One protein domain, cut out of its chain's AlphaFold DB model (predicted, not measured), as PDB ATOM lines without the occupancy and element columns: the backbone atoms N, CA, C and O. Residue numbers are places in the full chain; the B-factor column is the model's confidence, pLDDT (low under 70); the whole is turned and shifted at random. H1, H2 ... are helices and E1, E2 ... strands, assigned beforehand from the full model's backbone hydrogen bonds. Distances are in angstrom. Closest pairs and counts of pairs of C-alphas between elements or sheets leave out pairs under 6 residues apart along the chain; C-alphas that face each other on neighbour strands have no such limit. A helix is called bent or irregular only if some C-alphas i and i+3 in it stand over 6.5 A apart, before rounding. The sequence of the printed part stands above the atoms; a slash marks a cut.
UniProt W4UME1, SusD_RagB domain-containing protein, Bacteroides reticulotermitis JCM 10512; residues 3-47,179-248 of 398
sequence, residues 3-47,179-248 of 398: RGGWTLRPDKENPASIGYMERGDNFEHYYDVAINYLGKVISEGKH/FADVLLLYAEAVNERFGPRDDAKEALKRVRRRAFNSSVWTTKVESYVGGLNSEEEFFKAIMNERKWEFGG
ATOM      1  N   ARG A   3     192.271 276.493 222.944       84.56
ATOM      2  CA  ARG A   3     192.690 277.731 222.249       84.56
ATOM      3  C   ARG A   3     191.615 278.359 221.357       84.56
ATOM      4  O   ARG A   3     191.700 279.548 221.094       84.56
ATOM      5  N   GLY A   4     190.646 277.568 220.896       88.06
ATOM      6  CA  GLY A   4     189.479 278.074 220.167       88.06
ATOM      7  C   GLY A   4     188.305 278.411 221.091       88.06
ATOM      8  O   GLY A   4     187.292 278.923 220.635       88.06
ATOM      9  N   GLY A   5     188.411 278.106 222.384       93.56
ATOM     10  CA  GLY A   5     187.369 278.400 223.356       93.56
ATOM     11  C   GLY A   5     187.453 279.818 223.912       93.56
ATOM     12  O   GLY A   5     188.335 280.610 223.577       93.56
ATOM     13  N   TRP A   6     186.530 280.099 224.816       95.56
ATOM     14  CA  TRP A   6     186.495 281.310 225.615       95.56
ATOM     15  C   TRP A   6     187.477 281.239 226.783       95.56
ATOM     16  O   TRP A   6     187.762 280.169 227.330       95.56
ATOM     17  N   THR A   7     187.974 282.398 227.200       93.75
ATOM     18  CA  THR A   7     188.849 282.536 228.362       93.75
ATOM     19  C   THR A   7     188.507 283.786 229.159       93.75
ATOM     20  O   THR A   7     188.193 284.822 228.581       93.75
ATOM     21  N   LEU A   8     188.598 283.699 230.485       94.00
ATOM     22  CA  LEU A   8     188.481 284.846 231.373       94.00
ATOM     23  C   LEU A   8     189.709 285.747 231.208       94.00
ATOM     24  O   LEU A   8     190.848 285.292 231.352       94.00
ATOM     25  N   ARG A   9     189.468 287.021 230.915       93.31
ATOM     26  CA  ARG A   9     190.472 288.068 230.747       93.31
ATOM     27  C   ARG A   9     190.360 289.087 231.869       93.31
ATOM     28  O   ARG A   9     189.248 289.404 232.295       93.31
ATOM     29  N   PRO A  10     191.495 289.576 232.387       92.75
ATOM     30  CA  PRO A  10     191.464 290.581 233.425       92.75
ATOM     31  C   PRO A  10     191.092 291.926 232.805       92.75
ATOM     32  O   PRO A  10     191.551 292.264 231.712       92.75
ATOM     33  N   ASP A  11     190.323 292.718 233.539       91.94
ATOM     34  CA  ASP A  11     190.259 294.148 233.283       91.94
ATOM     35  C   ASP A  11     191.540 294.778 233.846       91.94
ATOM     36  O   ASP A  11     191.781 294.760 235.056       91.94
ATOM     37  N   LYS A  12     192.420 295.253 232.958       87.25
ATOM     38  CA  LYS A  12     193.718 295.805 233.364       87.25
ATOM     39  C   LYS A  12     193.593 297.173 234.027       87.25
ATOM     40  O   LYS A  12     194.449 297.499 234.846       87.25
ATOM     41  N   GLU A  13     192.537 297.912 233.700       91.25
ATOM     42  CA  GLU A  13     192.257 299.241 234.242       91.25
ATOM     43  C   GLU A  13     191.523 299.149 235.587       91.25
ATOM     44  O   GLU A  13     191.605 300.060 236.409       91.25
ATOM     45  N   ASN A  14     190.855 298.021 235.852       91.88
ATOM     46  CA  ASN A  14     190.193 297.745 237.120       91.88
ATOM     47  C   ASN A  14     190.573 296.363 237.692       91.88
ATOM     48  O   ASN A  14     189.821 295.398 237.533       91.88
ATOM     49  N   PRO A  15     191.692 296.253 238.439       87.62
ATOM     50  CA  PRO A  15     192.110 294.999 239.072       87.62
ATOM     51  C   PRO A  15     191.081 294.391 240.040       87.62
ATOM     52  O   PRO A  15     191.107 293.180 240.269       87.62
ATOM     53  N   ALA A  16     190.167 295.210 240.583       90.31
ATOM     54  CA  ALA A  16     189.083 294.769 241.461       90.31
ATOM     55  C   ALA A  16     187.917 294.103 240.701       90.31
ATOM     56  O   ALA A  16     187.117 293.390 241.308       90.31
ATOM     57  N   SER A  17     187.820 294.300 239.382       91.94
ATOM     58  CA  SER A  17     186.848 293.615 238.525       91.94
ATOM     59  C   SER A  17     187.130 292.118 238.462       91.94
ATOM     60  O   SER A  17     188.283 291.696 238.401       91.94
ATOM     61  N   ILE A  18     186.076 291.304 238.378       90.62
ATOM     62  CA  ILE A  18     186.190 289.852 238.184       90.62
ATOM     63  C   ILE A  18     186.740 289.469 236.795       90.62
ATOM     64  O   ILE A  18     187.135 288.320 236.588       90.62
ATOM     65  N   GLY A  19     186.812 290.432 235.869       93.56
ATOM     66  CA  GLY A  19     187.208 290.242 234.476       93.56
ATOM     67  C   GLY A  19     186.016 290.047 233.538       93.56
ATOM     68  O   GLY A  19     184.865 290.207 233.936       93.56
ATOM     69  N   TYR A  20     186.296 289.698 232.285       93.88
ATOM     70  CA  TYR A  20     185.295 289.419 231.249       93.88
ATOM     71  C   TYR A  20     185.696 288.194 230.427       93.88
ATOM     72  O   TYR A  20     186.871 287.833 230.358       93.88
ATOM     73  N   MET A  21     184.721 287.516 229.825       95.12
ATOM     74  CA  MET A  21     184.977 286.351 228.979       95.12
ATOM     75  C   MET A  21     185.227 286.803 227.543       95.12
ATOM     76  O   MET A  21     184.438 287.556 226.982       95.12
ATOM     77  N   GLU A  22     186.313 286.323 226.947       94.81
ATOM     78  CA  GLU A  22     186.714 286.664 225.582       94.81
ATOM     79  C   GLU A  22     187.103 285.400 224.815       94.81
ATOM     80  O   GLU A  22     187.770 284.506 225.354       94.81
ATOM     81  N   ARG A  23     186.710 285.339 223.544       94.62
ATOM     82  CA  ARG A  23     187.135 284.321 222.585       94.62
ATOM     83  C   ARG A  23     188.067 284.967 221.569       94.62
ATOM     84  O   ARG A  23     187.789 286.065 221.112       94.62
ATOM     85  N   GLY A  24     189.156 284.289 221.218       92.50
ATOM     86  CA  GLY A  24     190.089 284.812 220.218       92.50
ATOM     87  C   GLY A  24     189.514 284.775 218.800       92.50
ATOM     88  O   GLY A  24     188.832 283.817 218.437       92.50
ATOM     89  N   ASP A  25     189.871 285.767 217.985       93.88
ATOM     90  CA  ASP A  25     189.341 285.950 216.622       93.88
ATOM     91  C   ASP A  25     189.670 284.797 215.661       93.88
ATOM     92  O   ASP A  25     188.956 284.553 214.696       93.88
ATOM     93  N   ASN A  26     190.745 284.045 215.919       94.38
ATOM     94  CA  ASN A  26     191.167 282.907 215.099       94.38
ATOM     95  C   ASN A  26     190.689 281.551 215.644       94.38
ATOM     96  O   ASN A  26     191.343 280.529 215.413       94.38
ATOM     97  N   PHE A  27     189.582 281.522 216.393       95.31
ATOM     98  CA  PHE A  27     189.078 280.290 216.997       95.31
ATOM     99  C   PHE A  27     188.833 279.191 215.962       95.31
ATOM    100  O   PHE A  27     189.227 278.046 216.193       95.31
ATOM    101  N   GLU A  28     188.266 279.551 214.808       96.00
ATOM    102  CA  GLU A  28     187.947 278.641 213.710       96.00
ATOM    103  C   GLU A  28     189.154 277.781 213.324       96.00
ATOM    104  O   GLU A  28     189.043 276.554 213.287       96.00
ATOM    105  N   HIS A  29     190.331 278.389 213.146       96.75
ATOM    106  CA  HIS A  29     191.570 277.676 212.823       96.75
ATOM    107  C   HIS A  29     191.855 276.527 213.805       96.75
ATOM    108  O   HIS A  29     192.207 275.420 213.398       96.75
ATOM    109  N   TYR A  30     191.663 276.751 215.107       97.12
ATOM    110  CA  TYR A  30     191.896 275.719 216.118       97.12
ATOM    111  C   TYR A  30     190.842 274.610 216.106       97.12
ATOM    112  O   TYR A  30     191.153 273.489 216.523       97.12
ATOM    113  N   TYR A  31     189.624 274.896 215.645       97.62
ATOM    114  CA  TYR A  31     188.612 273.869 215.414       97.62
ATOM    115  C   TYR A  31     188.916 273.047 214.163       97.62
ATOM    116  O   TYR A  31     188.841 271.828 214.249       97.62
ATOM    117  N   ASP A  32     189.390 273.643 213.064       98.00
ATOM    118  CA  ASP A  32     189.855 272.872 211.893       98.00
ATOM    119  C   ASP A  32     191.002 271.928 212.256       98.00
ATOM    120  O   ASP A  32     191.009 270.752 211.879       98.00
ATOM    121  N   VAL A  33     191.964 272.421 213.041       97.94
ATOM    122  CA  VAL A  33     193.052 271.590 213.570       97.94
ATOM    123  C   VAL A  33     192.481 270.453 214.422       97.94
ATOM    124  O   VAL A  33     192.891 269.305 214.254       97.94
ATOM    125  N   ALA A  34     191.516 270.734 215.304       98.06
ATOM    126  CA  ALA A  34     190.879 269.703 216.121       98.06
ATOM    127  C   ALA A  34     190.174 268.643 215.259       98.06
ATOM    128  O   ALA A  34     190.436 267.460 215.451       98.06
ATOM    129  N   ILE A  35     189.365 269.047 214.277       98.62
ATOM    130  CA  ILE A  35     188.666 268.139 213.354       98.62
ATOM    131  C   ILE A  35     189.667 267.231 212.635       98.62
ATOM    132  O   ILE A  35     189.474 266.019 212.601       98.62
ATOM    133  N   ASN A  36     190.764 267.790 212.115       98.44
ATOM    134  CA  ASN A  36     191.788 267.022 211.408       98.44
ATOM    135  C   ASN A  36     192.427 265.947 212.305       98.44
ATOM    136  O   ASN A  36     192.480 264.775 211.937       98.44
ATOM    137  N   TYR A  37     192.909 266.316 213.494       98.19
ATOM    138  CA  TYR A  37     193.628 265.370 214.355       98.19
ATOM    139  C   TYR A  37     192.705 264.386 215.077       98.19
ATOM    140  O   TYR A  37     193.043 263.208 215.171       98.19
ATOM    141  N   LEU A  38     191.533 264.823 215.538       98.44
ATOM    142  CA  LEU A  38     190.541 263.922 216.128       98.44
ATOM    143  C   LEU A  38     190.001 262.954 215.064       98.44
ATOM    144  O   LEU A  38     189.920 261.755 215.313       98.44
ATOM    145  N   GLY A  39     189.742 263.446 213.848       98.44
ATOM    146  CA  GLY A  39     189.341 262.620 212.707       98.44
ATOM    147  C   GLY A  39     190.394 261.578 212.318       98.44
ATOM    148  O   GLY A  39     190.040 260.444 212.001       98.44
ATOM    149  N   LYS A  40     191.692 261.900 212.410       98.25
ATOM    150  CA  LYS A  40     192.777 260.914 212.243       98.25
ATOM    151  C   LYS A  40     192.705 259.805 213.289       98.25
ATOM    152  O   LYS A  40     192.701 258.639 212.920       98.25
ATOM    153  N   VAL A  41     192.562 260.150 214.570       98.00
ATOM    154  CA  VAL A  41     192.441 259.147 215.645       98.00
ATOM    155  C   VAL A  41     191.223 258.241 215.430       98.00
ATOM    156  O   VAL A  41     191.323 257.030 215.610       98.00
ATOM    157  N   ILE A  42     190.091 258.805 214.997       98.56
ATOM    158  CA  ILE A  42     188.872 258.042 214.691       98.56
ATOM    159  C   ILE A  42     189.077 257.123 213.475       98.56
ATOM    160  O   ILE A  42     188.714 255.950 213.530       98.56
ATOM    161  N   SER A  43     189.654 257.640 212.388       97.88
ATOM    162  CA  SER A  43     189.830 256.905 211.124       97.88
ATOM    163  C   SER A  43     190.929 255.847 211.165       97.88
ATOM    164  O   SER A  43     190.846 254.868 210.429       97.88
ATOM    165  N   GLU A  44     191.925 255.985 212.044       96.50
ATOM    166  CA  GLU A  44     192.945 254.954 212.257       96.50
ATOM    167  C   GLU A  44     192.358 253.630 212.770       96.50
ATOM    168  O   GLU A  44     193.002 252.593 212.625       96.50
ATOM    169  N   GLY A  45     191.168 253.647 213.387       95.56
ATOM    170  CA  GLY A  45     190.465 252.435 213.824       95.56
ATOM    171  C   GLY A  45     191.183 251.637 214.920       95.56
ATOM    172  O   GLY A  45     190.847 250.480 215.162       95.56
ATOM    173  N   LYS A  46     192.178 252.239 215.585       96.12
ATOM    174  CA  LYS A  46     192.955 251.611 216.667       96.12
ATOM    175  C   LYS A  46     192.259 251.650 218.023       96.12
ATOM    176  O   LYS A  46     192.696 250.964 218.930       96.12
ATOM    177  N   HIS A  47     191.215 252.457 218.169       97.31
ATOM    178  CA  HIS A  47     190.423 252.574 219.387       97.31
ATOM    179  C   HIS A  47     188.937 252.565 219.034       97.31
ATOM    180  O   HIS A  47     188.534 253.034 217.966       97.31
ATOM    181  N   PHE A 179     188.644 257.575 224.413       98.56
ATOM    182  CA  PHE A 179     188.197 257.614 223.027       98.56
ATOM    183  C   PHE A 179     186.799 258.220 222.929       98.56
ATOM    184  O   PHE A 179     186.511 258.961 221.990       98.56
ATOM    185  N   ALA A 180     185.958 258.015 223.945       98.62
ATOM    186  CA  ALA A 180     184.693 258.731 224.071       98.62
ATOM    187  C   ALA A 180     184.904 260.260 224.079       98.62
ATOM    188  O   ALA A 180     184.106 260.992 223.499       98.62
ATOM    189  N   ASP A 181     186.002 260.753 224.670       98.50
ATOM    190  CA  ASP A 181     186.345 262.182 224.647       98.50
ATOM    191  C   ASP A 181     186.749 262.622 223.236       98.50
ATOM    192  O   ASP A 181     186.279 263.650 222.762       98.50
ATOM    193  N   VAL A 182     187.517 261.801 222.509       98.69
ATOM    194  CA  VAL A 182     187.856 262.055 221.096       98.69
ATOM    195  C   VAL A 182     186.600 262.193 220.233       98.69
ATOM    196  O   VAL A 182     186.489 263.159 219.479       98.69
ATOM    197  N   LEU A 183     185.642 261.270 220.365       98.94
ATOM    198  CA  LEU A 183     184.381 261.298 219.619       98.94
ATOM    199  C   LEU A 183     183.564 262.557 219.931       98.94
ATOM    200  O   LEU A 183     183.101 263.235 219.015       98.94
ATOM    201  N   LEU A 184     183.416 262.908 221.211       98.88
ATOM    202  CA  LEU A 184     182.611 264.065 221.607       98.88
ATOM    203  C   LEU A 184     183.296 265.398 221.298       98.88
ATOM    204  O   LEU A 184     182.612 266.347 220.930       98.88
ATOM    205  N   LEU A 185     184.627 265.485 221.395       98.62
ATOM    206  CA  LEU A 185     185.372 266.665 220.947       98.62
ATOM    207  C   LEU A 185     185.320 266.805 219.420       98.62
ATOM    208  O   LEU A 185     185.296 267.930 218.925       98.62
ATOM    209  N   TYR A 186     185.287 265.695 218.673       98.88
ATOM    210  CA  TYR A 186     185.114 265.727 217.221       98.88
ATOM    211  C   TYR A 186     183.722 266.241 216.857       98.88
ATOM    212  O   TYR A 186     183.613 267.179 216.071       98.88
ATOM    213  N   ALA A 187     182.675 265.689 217.481       98.88
ATOM    214  CA  ALA A 187     181.302 266.142 217.283       98.88
ATOM    215  C   ALA A 187     181.144 267.636 217.600       98.88
ATOM    216  O   ALA A 187     180.561 268.377 216.814       98.88
ATOM    217  N   GLU A 188     181.728 268.087 218.713       98.62
ATOM    218  CA  GLU A 188     181.758 269.498 219.099       98.62
ATOM    219  C   GLU A 188     182.457 270.365 218.052       98.62
ATOM    220  O   GLU A 188     181.916 271.386 217.638       98.62
ATOM    221  N   ALA A 189     183.649 269.962 217.613       98.62
ATOM    222  CA  ALA A 189     184.433 270.772 216.699       98.62
ATOM    223  C   ALA A 189     183.795 270.879 215.314       98.62
ATOM    224  O   ALA A 189     183.825 271.946 214.707       98.62
ATOM    225  N   VAL A 190     183.205 269.786 214.830       98.75
ATOM    226  CA  VAL A 190     182.456 269.790 213.575       98.75
ATOM    227  C   VAL A 190     181.198 270.645 213.699       98.75
ATOM    228  O   VAL A 190     180.948 271.428 212.790       98.75
ATOM    229  N   ASN A 191     180.466 270.561 214.817       98.69
ATOM    230  CA  ASN A 191     179.289 271.401 215.039       98.69
ATOM    231  C   ASN A 191     179.623 272.891 214.994       98.69
ATOM    232  O   ASN A 191     178.972 273.638 214.280       98.69
ATOM    233  N   GLU A 192     180.684 273.295 215.691       97.44
ATOM    234  CA  GLU A 192     181.148 274.684 215.702       97.44
ATOM    235  C   GLU A 192     181.478 275.212 214.296       97.44
ATOM    236  O   GLU A 192     181.347 276.397 214.020       97.44
ATOM    237  N   ARG A 193     181.963 274.344 213.403       97.62
ATOM    238  CA  ARG A 193     182.439 274.754 212.075       97.62
ATOM    239  C   ARG A 193     181.410 274.617 210.971       97.62
ATOM    240  O   ARG A 193     181.497 275.335 209.979       97.62
ATOM    241  N   PHE A 194     180.504 273.661 211.101       97.88
ATOM    242  CA  PHE A 194     179.658 273.207 210.002       97.88
ATOM    243  C   PHE A 194     178.218 272.918 210.439       97.88
ATOM    244  O   PHE A 194     177.426 272.452 209.620       97.88
ATOM    245  N   GLY A 195     177.874 273.152 211.707       98.06
ATOM    246  CA  GLY A 195     176.629 272.679 212.293       98.06
ATOM    247  C   GLY A 195     176.575 271.145 212.403       98.06
ATOM    248  O   GLY A 195     177.598 270.457 212.276       98.06
ATOM    249  N   PRO A 196     175.384 270.570 212.641       97.94
ATOM    250  CA  PRO A 196     175.217 269.155 212.961       97.94
ATOM    251  C   PRO A 196     175.357 268.244 211.727       97.94
ATOM    252  O   PRO A 196     174.379 267.693 211.221       97.94
ATOM    253  N   ARG A 197     176.594 268.068 211.250       98.19
ATOM    254  CA  ARG A 197     176.962 267.177 210.137       98.19
ATOM    255  C   ARG A 197     176.829 265.697 210.521       98.19
ATOM    256  O   ARG A 197     176.960 265.330 211.689       98.19
ATOM    257  N   ASP A 198     176.604 264.834 209.533       98.56
ATOM    258  CA  ASP A 198     176.322 263.407 209.750       98.56
ATOM    259  C   ASP A 198     177.428 262.650 210.501       98.56
ATOM    260  O   ASP A 198     177.135 261.816 211.355       98.56
ATOM    261  N   ASP A 199     178.697 262.956 210.243       98.56
ATOM    262  CA  ASP A 199     179.839 262.354 210.941       98.56
ATOM    263  C   ASP A 199     179.948 262.807 212.409       98.56
ATOM    264  O   ASP A 199     180.307 262.015 213.282       98.56
ATOM    265  N   ALA A 200     179.581 264.053 212.711       98.81
ATOM    266  CA  ALA A 200     179.466 264.558 214.073       98.81
ATOM    267  C   ALA A 200     178.312 263.876 214.815       98.81
ATOM    268  O   ALA A 200     178.485 263.409 215.946       98.81
ATOM    269  N   LYS A 201     177.146 263.768 214.160       98.88
ATOM    270  CA  LYS A 201     175.991 263.027 214.678       98.88
ATOM    271  C   LYS A 201     176.365 261.575 214.955       98.88
ATOM    272  O   LYS A 201     176.051 261.065 216.024       98.88
ATOM    273  N   GLU A 202     177.081 260.920 214.047       98.81
ATOM    274  CA  GLU A 202     177.527 259.541 214.238       98.81
ATOM    275  C   GLU A 202     178.519 259.401 215.404       98.81
ATOM    276  O   GLU A 202     178.400 258.467 216.197       98.81
ATOM    277  N   ALA A 203     179.439 260.350 215.597       98.88
ATOM    278  CA  ALA A 203     180.324 260.348 216.762       98.88
ATOM    279  C   ALA A 203     179.545 260.437 218.092       98.88
ATOM    280  O   ALA A 203     179.843 259.687 219.025       98.88
ATOM    281  N   LEU A 204     178.500 261.276 218.162       98.94
ATOM    282  CA  LEU A 204     177.584 261.316 219.309       98.94
ATOM    283  C   LEU A 204     176.823 259.989 219.474       98.94
ATOM    284  O   LEU A 204     176.752 259.446 220.579       98.94
ATOM    285  N   LYS A 205     176.287 259.431 218.379       98.94
ATOM    286  CA  LYS A 205     175.565 258.151 218.399       98.94
ATOM    287  C   LYS A 205     176.433 257.025 218.943       98.94
ATOM    288  O   LYS A 205     175.947 256.271 219.773       98.94
ATOM    289  N   ARG A 206     177.711 256.923 218.563       98.81
ATOM    290  CA  ARG A 206     178.623 255.877 219.071       98.81
ATOM    291  C   ARG A 206     178.736 255.879 220.596       98.81
ATOM    292  O   ARG A 206     178.640 254.817 221.206       98.81
ATOM    293  N   VAL A 207     178.868 257.053 221.216       98.88
ATOM    294  CA  VAL A 207     178.892 257.167 222.686       98.88
ATOM    295  C   VAL A 207     177.545 256.759 223.283       98.88
ATOM    296  O   VAL A 207     177.505 255.958 224.219       98.88
ATOM    297  N   ARG A 208     176.437 257.232 222.699       98.75
ATOM    298  CA  ARG A 208     175.085 256.899 223.166       98.75
ATOM    299  C   ARG A 208     174.738 255.419 223.000       98.75
ATOM    300  O   ARG A 208     174.117 254.848 223.884       98.75
ATOM    301  N   ARG A 209     175.177 254.751 221.930       98.81
ATOM    302  CA  ARG A 209     174.948 253.309 221.723       98.81
ATOM    303  C   ARG A 209     175.549 252.466 222.847       98.81
ATOM    304  O   ARG A 209     174.943 251.478 223.236       98.81
ATOM    305  N   ARG A 210     176.685 252.873 223.427       98.62
ATOM    306  CA  ARG A 210     177.239 252.211 224.622       98.62
ATOM    307  C   ARG A 210     176.450 252.540 225.900       98.62
ATOM    308  O   ARG A 210     176.419 251.726 226.818       98.62
ATOM    309  N   ALA A 211     175.843 253.722 225.975       98.62
ATOM    310  CA  ALA A 211     175.077 254.173 227.137       98.62
ATOM    311  C   ALA A 211     173.697 253.507 227.271       98.62
ATOM    312  O   ALA A 211     173.133 253.509 228.357       98.62
ATOM    313  N   PHE A 212     173.160 252.926 226.196       98.69
ATOM    314  CA  PHE A 212     171.814 252.350 226.174       98.69
ATOM    315  C   PHE A 212     171.811 250.916 225.647       98.69
ATOM    316  O   PHE A 212     172.595 250.560 224.767       98.69
ATOM    317  N   ASN A 213     170.866 250.099 226.120       98.12
ATOM    318  CA  ASN A 213     170.629 248.788 225.522       98.12
ATOM    319  C   ASN A 213     170.182 248.933 224.054       98.12
ATOM    320  O   ASN A 213     169.399 249.821 223.715       98.12
ATOM    321  N   SER A 214     170.639 248.019 223.193       98.06
ATOM    322  CA  SER A 214     170.261 247.970 221.774       98.06
ATOM    323  C   SER A 214     168.749 247.982 221.514       98.06
ATOM    324  O   SER A 214     168.316 248.531 220.504       98.06
ATOM    325  N   SER A 215     167.937 247.458 222.442       98.31
ATOM    326  CA  SER A 215     166.472 247.439 222.328       98.31
ATOM    327  C   SER A 215     165.832 248.831 222.277       98.31
ATOM    328  O   SER A 215     164.738 248.973 221.736       98.31
ATOM    329  N   VAL A 216     166.507 249.861 222.800       98.38
ATOM    330  CA  VAL A 216     166.008 251.244 222.830       98.38
ATOM    331  C   VAL A 216     166.816 252.193 221.939       98.38
ATOM    332  O   VAL A 216     166.585 253.401 221.955       98.38
ATOM    333  N   TRP A 217     167.746 251.684 221.118       98.69
ATOM    334  CA  TRP A 217     168.566 252.531 220.240       98.69
ATOM    335  C   TRP A 217     167.737 253.342 219.248       98.69
ATOM    336  O   TRP A 217     168.047 254.509 219.015       98.69
ATOM    337  N   THR A 218     166.651 252.781 218.714       98.69
ATOM    338  CA  THR A 218     165.772 253.494 217.776       98.69
ATOM    339  C   THR A 218     165.301 254.834 218.342       98.69
ATOM    340  O   THR A 218     165.338 255.845 217.641       98.69
ATOM    341  N   THR A 219     164.901 254.873 219.616       98.38
ATOM    342  CA  THR A 219     164.369 256.081 220.261       98.38
ATOM    343  C   THR A 219     165.470 256.895 220.939       98.38
ATOM    344  O   THR A 219     165.618 258.083 220.650       98.38
ATOM    345  N   LYS A 220     166.287 256.268 221.794       98.31
ATOM    346  CA  LYS A 220     167.276 256.948 222.653       98.31
ATOM    347  C   LYS A 220     168.556 257.357 221.919       98.31
ATOM    348  O   LYS A 220     169.307 258.191 222.432       98.31
ATOM    349  N   VAL A 221     168.820 256.793 220.740       98.75
ATOM    350  CA  VAL A 221     170.023 257.074 219.942       98.75
ATOM    351  C   VAL A 221     169.649 257.653 218.583       98.75
ATOM    352  O   VAL A 221     169.944 258.815 218.319       98.75
ATOM    353  N   GLU A 222     169.004 256.869 217.720       98.69
ATOM    354  CA  GLU A 222     168.821 257.236 216.314       98.69
ATOM    355  C   GLU A 222     167.846 258.403 216.155       98.69
ATOM    356  O   GLU A 222     168.216 259.420 215.570       98.69
ATOM    357  N   SER A 223     166.642 258.301 216.730       98.56
ATOM    358  CA  SER A 223     165.637 259.373 216.666       98.56
ATOM    359  C   SER A 223     166.076 260.606 217.454       98.56
ATOM    360  O   SER A 223     165.973 261.720 216.943       98.56
ATOM    361  N   TYR A 224     166.624 260.411 218.662       98.62
ATOM    362  CA  TYR A 224     167.147 261.503 219.486       98.62
ATOM    363  C   TYR A 224     168.201 262.329 218.740       98.62
ATOM    364  O   TYR A 224     168.037 263.535 218.607       98.62
ATOM    365  N   VAL A 225     169.255 261.697 218.205       98.75
ATOM    366  CA  VAL A 225     170.320 262.429 217.498       98.75
ATOM    367  C   VAL A 225     169.856 262.919 216.122       98.75
ATOM    368  O   VAL A 225     170.266 263.989 215.673       98.75
ATOM    369  N   GLY A 226     168.984 262.163 215.448       98.38
ATOM    370  CA  GLY A 226     168.391 262.556 214.171       98.38
ATOM    371  C   GLY A 226     167.603 263.865 214.257       98.38
ATOM    372  O   GLY A 226     167.695 264.673 213.338       98.38
ATOM    373  N   GLY A 227     166.912 264.102 215.378       98.12
ATOM    374  CA  GLY A 227     166.122 265.311 215.625       98.12
ATOM    375  C   GLY A 227     166.920 266.582 215.940       98.12
ATOM    376  O   GLY A 227     166.334 267.658 215.955       98.12
ATOM    377  N   LEU A 228     168.236 266.491 216.169       98.12
ATOM    378  CA  LEU A 228     169.090 267.644 216.483       98.12
ATOM    379  C   LEU A 228     169.500 268.344 215.183       98.12
ATOM    380  O   LEU A 228     170.433 267.902 214.506       98.12
ATOM    381  N   ASN A 229     168.769 269.389 214.794       96.75
ATOM    382  CA  ASN A 229     168.882 269.987 213.457       96.75
ATOM    383  C   ASN A 229     169.490 271.390 213.449       96.75
ATOM    384  O   ASN A 229     169.885 271.868 212.388       96.75
ATOM    385  N   SER A 230     169.621 272.023 214.612       98.38
ATOM    386  CA  SER A 230     170.351 273.279 214.769       98.38
ATOM    387  C   SER A 230     171.687 273.088 215.490       98.38
ATOM    388  O   SER A 230     171.885 272.133 216.246       98.38
ATOM    389  N   GLU A 231     172.603 274.032 215.267       98.12
ATOM    390  CA  GLU A 231     173.888 274.095 215.967       98.12
ATOM    391  C   GLU A 231     173.698 274.156 217.489       98.12
ATOM    392  O   GLU A 231     174.388 273.450 218.223       98.12
ATOM    393  N   GLU A 232     172.731 274.948 217.962       98.31
ATOM    394  CA  GLU A 232     172.443 275.127 219.386       98.31
ATOM    395  C   GLU A 232     171.910 273.841 220.034       98.31
ATOM    396  O   GLU A 232     172.411 273.420 221.080       98.31
ATOM    397  N   GLU A 233     170.931 273.177 219.409       98.50
ATOM    398  CA  GLU A 233     170.381 271.913 219.916       98.50
ATOM    399  C   GLU A 233     171.455 270.827 219.979       98.50
ATOM    400  O   GLU A 233     171.577 270.122 220.986       98.50
ATOM    401  N   PHE A 234     172.258 270.703 218.919       98.81
ATOM    402  CA  PHE A 234     173.311 269.699 218.857       98.81
ATOM    403  C   PHE A 234     174.448 270.009 219.839       98.81
ATOM    404  O   PHE A 234     174.919 269.107 220.535       98.81
ATOM    405  N   PHE A 235     174.825 271.280 220.001       98.75
ATOM    406  CA  PHE A 235     175.787 271.701 221.018       98.75
ATOM    407  C   PHE A 235     175.290 271.402 222.437       98.75
ATOM    408  O   PHE A 235     176.034 270.842 223.247       98.75
ATOM    409  N   LYS A 236     174.021 271.702 222.745       98.62
ATOM    410  CA  LYS A 236     173.409 271.374 224.041       98.62
ATOM    411  C   LYS A 236     173.409 269.865 224.290       98.62
ATOM    412  O   LYS A 236     173.730 269.434 225.401       98.62
ATOM    413  N   ALA A 237     173.111 269.059 223.271       98.81
ATOM    414  CA  ALA A 237     173.192 267.605 223.358       98.81
ATOM    415  C   ALA A 237     174.624 267.121 223.631       98.81
ATOM    416  O   ALA A 237     174.818 266.303 224.523       98.81
ATOM    417  N   ILE A 238     175.638 267.673 222.956       98.88
ATOM    418  CA  ILE A 238     177.051 267.355 223.216       98.88
ATOM    419  C   ILE A 238     177.450 267.763 224.638       98.88
ATOM    420  O   ILE A 238     178.086 266.987 225.352       98.88
ATOM    421  N   MET A 239     177.052 268.955 225.090       98.69
ATOM    422  CA  MET A 239     177.314 269.417 226.450       98.69
ATOM    423  C   MET A 239     176.708 268.464 227.491       98.69
ATOM    424  O   MET A 239     177.350 268.188 228.511       98.69
ATOM    425  N   ASN A 240     175.495 267.965 227.256       98.69
ATOM    426  CA  ASN A 240     174.843 266.991 228.128       98.69
ATOM    427  C   ASN A 240     175.505 265.612 228.046       98.69
ATOM    428  O   ASN A 240     175.810 265.023 229.079       98.69
ATOM    429  N   GLU A 241     175.846 265.142 226.850       98.88
ATOM    430  CA  GLU A 241     176.526 263.862 226.678       98.88
ATOM    431  C   GLU A 241     177.862 263.845 227.420       98.88
ATOM    432  O   GLU A 241     178.141 262.914 228.166       98.88
ATOM    433  N   ARG A 242     178.650 264.924 227.325       98.75
ATOM    434  CA  ARG A 242     179.899 265.078 228.085       98.75
ATOM    435  C   ARG A 242     179.660 265.129 229.599       98.75
ATOM    436  O   ARG A 242     180.485 264.639 230.367       98.75
ATOM    437  N   LYS A 243     178.540 265.710 230.055       98.25
ATOM    438  CA  LYS A 243     178.141 265.725 231.477       98.25
ATOM    439  C   LYS A 243     177.885 264.306 231.996       98.25
ATOM    440  O   LYS A 243     178.323 264.007 233.105       98.25
ATOM    441  N   TRP A 244     177.189 263.468 231.234       98.69
ATOM    442  CA  TRP A 244     176.837 262.099 231.629       98.69
ATOM    443  C   TRP A 244     178.009 261.132 231.465       98.69
ATOM    444  O   TRP A 244     178.323 260.358 232.365       98.69
ATOM    445  N   GLU A 245     178.728 261.250 230.354       98.75
ATOM    446  CA  GLU A 245     179.852 260.393 230.007       98.75
ATOM    447  C   GLU A 245     181.034 260.546 230.975       98.75
ATOM    448  O   GLU A 245     181.633 259.542 231.367       98.75
ATOM    449  N   PHE A 246     181.343 261.779 231.403       98.00
ATOM    450  CA  PHE A 246     182.549 262.108 232.178       98.00
ATOM    451  C   PHE A 246     182.292 262.466 233.650       98.00
ATOM    452  O   PHE A 246     183.119 263.125 234.293       98.00
ATOM    453  N   GLY A 247     181.155 262.051 234.217       96.12
ATOM    454  CA  GLY A 247     180.815 262.309 235.621       96.12
ATOM    455  C   GLY A 247     181.931 261.896 236.586       96.12
ATOM    456  O   GLY A 247     182.336 260.738 236.603       96.12
ATOM    457  N   GLY A 248     182.461 262.841 237.369       93.69
ATOM    458  CA  GLY A 248     183.534 262.586 238.342       93.69
ATOM    459  C   GLY A 248     184.963 262.536 237.775       93.69
ATOM    460  O   GLY A 248     185.911 262.435 238.544       93.69
TER     461      GLY A 248
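Overview. This is residues 3 to 47 and 179 to 248 of the 398 residues of the protein "SusD_RagB domain-containing protein" of Bacteroides reticulotermitis JCM 10512 (UniProt W4UME1). A two-stranded hairpin, E1 and E2, makes an arm at one end of a cluster of five helices, and its tip, residues 12 to 17, sticks out free. In the cluster H2 is in the middle: H1 packs on one side of it at a slant, H3 and H5 pack on it elsewhere, and H4 packs on the side of H3 away from H2. The printed part has 115 residues, with elements in the order E1, E2, H1, H2, H3, H4, H5; the sheet, E1 - E2, is antiparallel and the class is mostly helix. The whole is loose, with a radius of gyration of the C-alphas of 16.7 A, and spans 59 by 29 by 27 A, the arm adding to the length.

Arrangement. E1, residues 6 to 9, and E2, residues 20 to 23, form an antiparallel hairpin at 139 degrees, with N 7 and O 22 at 2.8 A and N 20 and O 9 at 3.0 A, within hydrogen-bond range. H1, residues 27 to 43, is apart from E1. H1 touches H2, residues 179 to 194, opposite ways at a steep tilt of 43 degrees; the closest C-alphas, of Tyr 31 and Ala 189, are 5.4 A apart. H2, H3, residues 198 to 211, and H5, residues 231 to 245, form a bundle, a group of helices side by side. H2 and H3 are a helical hairpin at a shallow tilt of 31 degrees, their closest C-alphas, of Ala 187 and Ala 200, 4.0 A apart. H2 touches H5 at a shallow tilt of 12 degrees, opposite ways; the closest C-alphas are those of Asn 191 and Glu 231, 6.1 A. H3 and H5 only just touch, with 3 pairs of C-alphas within 8 A, the closest those of Leu 204 and Ile 238 at 7.2 A. H3 and H4, residues 214 to 226, are a helical hairpin, with the closest C-alphas, of Lys 205 and Val 221, 5.9 A apart. Every O i to N i+4 pair is within hydrogen-bond range in H1, H2 and H5; H3 has 8 of 10 and H4 4 of 9, with 3 of 10 O i to N i+3 pairs in H4.

Along the chain. E1 begins at C-alpha 6, (186.495, 281.310, 225.615), and is 9.4 A long; E2 is 10.2 A long. H1 measures 24.1 A, H2 22.0 A, H3 19.7 A and H4 16.6 A. H4 is irregular, with C-alphas 215 and 218 7.6 A apart. H5 is 20.5 A long and ends at C-alpha 245, (179.852, 260.393, 230.007).

Size, cuts and confidence. The two farthest C-alphas, of Glu 13 and Ser 215, are 59.1 A apart. Residues 48 to 178 are not printed, and C-alphas 47 and 179 are 6.6 A apart across the cut. Of the links printed whole, none is long. The mean pLDDT of the printed part is 96.9, and no printed residue is under 70.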